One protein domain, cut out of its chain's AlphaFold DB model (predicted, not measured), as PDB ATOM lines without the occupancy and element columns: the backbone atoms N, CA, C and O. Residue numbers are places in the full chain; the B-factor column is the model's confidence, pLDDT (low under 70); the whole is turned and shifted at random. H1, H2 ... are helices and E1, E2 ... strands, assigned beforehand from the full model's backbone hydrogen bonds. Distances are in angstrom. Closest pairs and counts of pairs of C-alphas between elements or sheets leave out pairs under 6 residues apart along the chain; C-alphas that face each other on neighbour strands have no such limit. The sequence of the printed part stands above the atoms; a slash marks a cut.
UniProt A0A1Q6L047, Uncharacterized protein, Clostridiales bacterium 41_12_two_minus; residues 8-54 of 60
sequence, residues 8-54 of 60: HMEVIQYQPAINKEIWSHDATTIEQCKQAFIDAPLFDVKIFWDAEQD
ATOM      1  N   HIS A   8     202.359 186.770 211.995       92.81
ATOM      2  CA  HIS A   8     201.106 186.054 212.204       92.81
ATOM      3  C   HIS A   8     201.000 184.913 211.192       92.81
ATOM      4  O   HIS A   8     201.248 185.116 209.999       92.81
ATOM      5  N   MET A   9     200.630 183.722 211.652       93.44
ATOM      6  CA  MET A   9     200.362 182.565 210.803       93.44
ATOM      7  C   MET A   9     199.022 181.956 211.190       93.44
ATOM      8  O   MET A   9     198.788 181.705 212.367       93.44
ATOM      9  N   GLU A  10     198.179 181.677 210.199       93.06
ATOM     10  CA  GLU A  10     196.858 181.082 210.387       93.06
ATOM     11  C   GLU A  10     196.633 179.906 209.433       93.06
ATOM     12  O   GLU A  10     197.201 179.836 208.341       93.06
ATOM     13  N   VAL A  11     195.783 178.976 209.859       89.31
ATOM     14  CA  VAL A  11     195.324 177.831 209.075       89.31
ATOM     15  C   VAL A  11     193.817 177.942 208.938       89.31
ATOM     16  O   VAL A  11     193.089 177.956 209.931       89.31
ATOM     17  N   ILE A  12     193.343 177.983 207.697       89.00
ATOM     18  CA  ILE A  12     191.921 178.029 207.362       89.00
ATOM     19  C   ILE A  12     191.545 176.782 206.567       89.00
ATOM     20  O   ILE A  12     192.313 176.306 205.730       89.00
ATOM     21  N   GLN A  13     190.347 176.256 206.801       83.88
ATOM     22  CA  GLN A  13     189.826 175.173 205.977       83.88
ATOM     23  C   GLN A  13     189.148 175.765 204.746       83.88
ATOM     24  O   GLN A  13     188.149 176.480 204.838       83.88
ATOM     25  N   TYR A  14     189.710 175.440 203.583       79.56
ATOM     26  CA  TYR A  14     189.201 175.896 202.296       79.56
ATOM     27  C   TYR A  14     187.871 175.218 201.930       79.56
ATOM     28  O   TYR A  14     186.974 175.886 201.417       79.56
ATOM     29  N   GLN A  15     187.709 173.914 202.208       80.12
ATOM     30  CA  GLN A  15     186.485 173.168 201.890       80.12
ATOM     31  C   GLN A  15     186.098 172.109 202.949       80.12
ATOM     32  O   GLN A  15     186.942 171.305 203.345       80.12
ATOM     33  N   PRO A  16     184.815 172.071 203.373       81.88
ATOM     34  CA  PRO A  16     183.856 173.179 203.278       81.88
ATOM     35  C   PRO A  16     184.415 174.446 203.942       81.88
ATOM     36  O   PRO A  16     185.007 174.368 205.011       81.88
ATOM     37  N   ALA A  17     184.249 175.602 203.294       81.12
ATOM     38  CA  ALA A  17     184.788 176.855 203.808       81.12
ATOM     39  C   ALA A  17     184.168 177.176 205.172       81.12
ATOM     40  O   ALA A  17     182.947 177.308 205.297       81.12
ATOM     41  N   ILE A  18     185.015 177.320 206.184       79.69
ATOM     42  CA  ILE A  18     184.620 177.828 207.495       79.69
ATOM     43  C   ILE A  18     185.097 179.274 207.602       79.69
ATOM     44  O   ILE A  18     186.248 179.588 207.319       79.69
ATOM     45  N   ASN A  19     184.218 180.183 208.027       76.62
ATOM     46  CA  ASN A  19     184.571 181.595 208.234       76.62
ATOM     47  C   ASN A  19     185.329 181.798 209.560       76.62
ATOM     48  O   ASN A  19     185.039 182.730 210.311       76.62
ATOM     49  N   LYS A  20     186.227 180.870 209.900       82.81
ATOM     50  CA  LYS A  20     187.014 180.880 211.128       82.81
ATOM     51  C   LYS A  20     188.337 180.158 210.900       82.81
ATOM     52  O   LYS A  20     188.356 179.078 210.316       82.81
ATOM     53  N   GLU A  21     189.417 180.734 211.405       82.69
ATOM     54  CA  GLU A  21     190.704 180.050 211.517       82.69
ATOM     55  C   GLU A  21     190.580 178.789 212.393       82.69
ATOM     56  O   GLU A  21     189.972 178.798 213.469       82.69
ATOM     57  N   ILE A  22     191.139 177.683 211.907       87.75
ATOM     58  CA  ILE A  22     191.300 176.438 212.671       87.75
ATOM     59  C   ILE A  22     192.353 176.656 213.753       87.75
ATOM     60  O   ILE A  22     192.240 176.143 214.867       87.75
ATOM     61  N   TRP A  23     193.380 177.424 213.404       91.62
ATOM     62  CA  TRP A  23     194.525 177.699 214.241       91.62
ATOM     63  C   TRP A  23     195.189 178.992 213.798       91.62
ATOM     64  O   TRP A  23     195.233 179.284 212.603       91.62
ATOM     65  N   SER A  24     195.727 179.731 214.759       92.62
ATOM     66  CA  SER A  24     196.546 180.908 214.519       92.62
ATOM     67  C   SER A  24     197.648 181.012 215.567       92.62
ATOM     68  O   SER A  24     197.520 180.509 216.690       92.62
ATOM     69  N   HIS A  25     198.761 181.634 215.192       93.31
ATOM     70  CA  HIS A  25     199.889 181.858 216.080       93.31
ATOM     71  C   HIS A  25     200.679 183.103 215.690       93.31
ATOM     72  O   HIS A  25     201.089 183.262 214.537       93.31
ATOM     73  N   ASP A  26     200.949 183.939 216.691       93.19
ATOM     74  CA  ASP A  26     201.802 185.116 216.584       93.19
ATOM     75  C   ASP A  26     203.170 184.835 217.211       93.19
ATOM     76  O   ASP A  26     203.262 184.440 218.376       93.19
ATOM     77  N   ALA A  27     204.241 185.081 216.461       91.62
ATOM     78  CA  ALA A  27     205.616 184.941 216.939       91.62
ATOM     79  C   ALA A  27     206.500 186.090 216.440       91.62
ATOM     80  O   ALA A  27     206.052 186.934 215.674       91.62
ATOM     81  N   THR A  28     207.766 186.163 216.857       91.25
ATOM     82  CA  THR A  28     208.667 187.242 216.404       91.25
ATOM     83  C   THR A  28     209.369 186.923 215.086       91.25
ATOM     84  O   THR A  28     209.868 187.832 214.423       91.25
ATOM     85  N   THR A  29     209.407 185.650 214.678       91.50
ATOM     86  CA  THR A  29     209.966 185.227 213.387       91.50
ATOM     87  C   THR A  29     209.088 184.193 212.691       91.50
ATOM     88  O   THR A  29     208.307 183.476 213.317       91.50
ATOM     89  N   ILE A  30     209.250 184.077 211.370       90.06
ATOM     90  CA  ILE A  30     208.525 183.087 210.570       90.06
ATOM     91  C   ILE A  30     208.919 181.653 210.947       90.06
ATOM     92  O   ILE A  30     208.078 180.761 210.905       90.06
ATOM     93  N   GLU A  31     210.171 181.418 211.344       92.75
ATOM     94  CA  GLU A  31     210.651 180.108 211.798       92.75
ATOM     95  C   GLU A  31     209.921 179.647 213.060       92.75
ATOM     96  O   GLU A  31     209.568 178.474 213.157       92.75
ATOM     97  N   GLN A  32     209.642 180.560 213.993       92.38
ATOM     98  CA  GLN A  32     208.877 180.240 215.199       92.38
ATOM     99  C   GLN A  32     207.435 179.851 214.859       92.38
ATOM    100  O   GLN A  32     206.957 178.831 215.347       92.38
ATOM    101  N   CYS A  33     206.774 180.590 213.961       92.44
ATOM    102  CA  CYS A  33     205.445 180.217 213.472       92.44
ATOM    103  C   CYS A  33     205.450 178.859 212.755       92.44
ATOM    104  O   CYS A  33     204.561 178.045 212.989       92.44
ATOM    105  N   LYS A  34     206.463 178.583 211.920       90.94
ATOM    106  CA  LYS A  34     206.602 177.289 211.228       90.94
ATOM    107  C   LYS A  34     206.755 176.133 212.209       90.94
ATOM    108  O   LYS A  34     206.097 175.115 212.037       90.94
ATOM    109  N   GLN A  35     207.601 176.289 213.227       91.75
ATOM    110  CA  GLN A  35     207.777 175.257 214.245       91.75
ATOM    111  C   GLN A  35     206.481 175.048 215.040       91.75
ATOM    112  O   GLN A  35     206.046 173.914 215.206       91.75
ATOM    113  N   ALA A  36     205.812 176.134 215.437       92.00
ATOM    114  CA  ALA A  36     204.526 176.064 216.125       92.00
ATOM    115  C   ALA A  36     203.448 175.357 215.285       92.00
ATOM    116  O   ALA A  36     202.647 174.613 215.837       92.00
ATOM    117  N   PHE A  37     203.447 175.554 213.962       90.50
ATOM    118  CA  PHE A  37     202.562 174.838 213.043       90.50
ATOM    119  C   PHE A  37     202.898 173.342 212.955       90.50
ATOM    120  O   PHE A  37     201.992 172.515 213.015       90.50
ATOM    121  N   ILE A  38     204.184 172.984 212.848       89.12
ATOM    122  CA  ILE A  38     204.638 171.583 212.803       89.12
ATOM    123  C   ILE A  38     204.220 170.827 214.070       89.12
ATOM    124  O   ILE A  38     203.777 169.684 213.974       89.12
ATOM    125  N   ASP A  39     204.335 171.471 215.231       88.31
ATOM    126  CA  ASP A  39     204.039 170.871 216.536       88.31
ATOM    127  C   ASP A  39     202.545 170.923 216.903       88.31
ATOM    128  O   ASP A  39     202.121 170.325 217.896       88.31
ATOM    129  N   ALA A  40     201.724 171.646 216.134       87.88
ATOM    130  CA  ALA A  40     200.303 171.779 216.416       87.88
ATOM    131  C   ALA A  40     199.543 170.493 216.020       87.88
ATOM    132  O   ALA A  40     199.667 170.025 214.885       87.88
ATOM    133  N   PRO A  41     198.704 169.931 216.914       85.88
ATOM    134  CA  PRO A  41     197.945 168.710 216.647       85.88
ATOM    135  C   PRO A  41     196.690 169.000 215.800       85.88
ATOM    136  O   PRO A  41     195.557 168.846 216.262       85.88
ATOM    137  N   LEU A  42     196.888 169.497 214.576       83.56
ATOM    138  CA  LEU A  42     195.827 170.005 213.695       83.56
ATOM    139  C   LEU A  42     195.118 168.922 212.870       83.56
ATOM    140  O   LEU A  42     194.073 169.201 212.286       83.56
ATOM    141  N   PHE A  43     195.652 167.700 212.828       78.69
ATOM    142  CA  PHE A  43     195.179 166.628 211.951       78.69
ATOM    143  C   PHE A  43     194.667 165.453 212.791       78.69
ATOM    144  O   PHE A  43     195.418 164.536 213.101       78.69
ATOM    145  N   ASP A  44     193.406 165.496 213.233       77.06
ATOM    146  CA  ASP A  44     192.808 164.468 214.108       77.06
ATOM    147  C   ASP A  44     193.648 164.168 215.363       77.06
ATOM    148  O   ASP A  44     193.905 163.019 215.725       77.06
ATOM    149  N   VAL A  45     194.076 165.231 216.056       74.38
ATOM    150  CA  VAL A  45     194.936 165.170 217.258       74.38
ATOM    151  C   VAL A  45     196.383 164.738 216.949       74.38
ATOM    152  O   VAL A  45     197.212 164.666 217.854       74.38
ATOM    153  N   LYS A  46     196.728 164.522 215.675       78.62
ATOM    154  CA  LYS A  46     198.095 164.268 215.210       78.62
ATOM    155  C   LYS A  46     198.770 165.548 214.736       78.62
ATOM    156  O   LYS A  46     198.121 166.486 214.261       78.62
ATOM    157  N   ILE A  47     200.092 165.563 214.866       81.69
ATOM    158  CA  ILE A  47     200.952 166.592 214.279       81.69
ATOM    159  C   ILE A  47     201.166 166.323 212.787       81.69
ATOM    160  O   ILE A  47     200.909 165.220 212.304       81.69
ATOM    161  N   PHE A  48     201.664 167.324 212.057       77.25
ATOM    162  CA  PHE A  48     201.821 167.267 210.599       77.25
ATOM    163  C   PHE A  48     202.545 165.997 210.106       77.25
ATOM    164  O   PHE A  48     202.043 165.300 209.228       77.25
ATOM    165  N   TRP A  49     203.686 165.655 210.713       78.06
ATOM    166  CA  TRP A  49     204.492 164.490 210.318       78.06
ATOM    167  C   TRP A  49     203.841 163.142 210.640       78.06
ATOM    168  O   TRP A  49     204.069 162.167 209.931       78.06
ATOM    169  N   ASP A  50     203.024 163.085 211.690       75.94
ATOM    170  CA  ASP A  50     202.299 161.868 212.061       75.94
ATOM    171  C   ASP A  50     201.117 161.631 211.113       75.94
ATOM    172  O   ASP A  50     200.784 160.487 210.817       75.94
ATOM    173  N   ALA A  51     200.494 162.706 210.621       72.81
ATOM    174  CA  ALA A  51     199.423 162.629 209.635       72.81
ATOM    175  C   ALA A  51     199.938 162.275 208.230       72.81
ATOM    176  O   ALA A  51     199.255 161.558 207.504       72.81
ATOM    177  N   GLU A  52     201.140 162.726 207.845       73.88
ATOM    178  CA  GLU A  52     201.745 162.393 206.544       73.88
ATOM    179  C   GLU A  52     201.930 160.878 206.354       73.88
ATOM    180  O   GLU A  52     201.741 160.372 205.249       73.88
ATOM    181  N   GLN A  53     202.233 160.137 207.425       73.69
ATOM    182  CA  GLN A  53     202.420 158.681 207.357       73.69
ATOM    183  C   GLN A  53     201.144 157.911 206.993       73.69
ATOM    184  O   GLN A  53     201.241 156.793 206.490       73.69
ATOM    185  N   ASP A  54     199.966 158.494 207.229       69.19
ATOM    186  CA  ASP A  54     198.676 157.868 206.927       69.19
ATOM    187  C   ASP A  54     198.157 158.209 205.519       69.19
ATOM    188  O   ASP A  54     197.114 157.700 205.102       69.19
TER     189      ASP A  54
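What this domain is: This is residues 8 to 54 of the 60 residues of an uncharacterized protein of Clostridiales bacterium 41_12_two_minus (UniProt A0A1Q6L047). A two-stranded hairpin, E1 and E2, has the helix H1 folded back over it after a tight turn, and the short helix H2 packs at the far end of H1, away from the strands. At the hairpin's turn, residues 14 to 19 stick out. The printed part has 47 residues with two named strands and two named helices, in the order E1, E2, H1, H2; the sheet is antiparallel, and the class is mixed, helices and strands. The whole is flat, spanning 30 by 28 by 13 A, and only just compact, close to loose, with a radius of gyration of the C-alphas of 11.4 A.

How they stand to each other: Start with the hairpin of E1, residues 8 to 12, and E2, residues 21 to 27, antiparallel at 167 degrees. Look for N 11 and O 23, 2.8 A apart, and N 9 and O 25, 3.0 A apart, both within hydrogen-bond range. Next find H1, residues 30 to 39: its closest C-alphas to E2 are those of Cys 33 and Ala 27, 5.9 A apart. Its closest to E1 are those of Cys 33 and Met 9, 6.2 A apart. H2, residues 48 to 52, touches H1, the closest C-alphas being those of Ile 38 and Phe 48, 5.6 A apart. H2 is apart from both strands. In H1 and H2 every O i to N i+4 pair is within hydrogen-bond range.

Where its parts are: Find C-alpha 8 at (201.106, 186.054, 212.204); from there E1 runs 13.1 A to Ile 12. E2 runs 16.6 A from Glu 21 to Ala 27. Find C-alpha 30 at (208.525, 183.087, 210.570), where H1 begins; it runs 14.3 A to Asp 39. H2 runs from Phe 48 to C-alpha 52 at (201.745, 162.393, 206.544).

The domain as a whole: The C-alphas of Thr 28 and Asp 54, the two farthest apart, are 32.4 A from each other. The printed part has no cut and no long link. The mean pLDDT of the printed part is 85.1, and residue 54 is under 70.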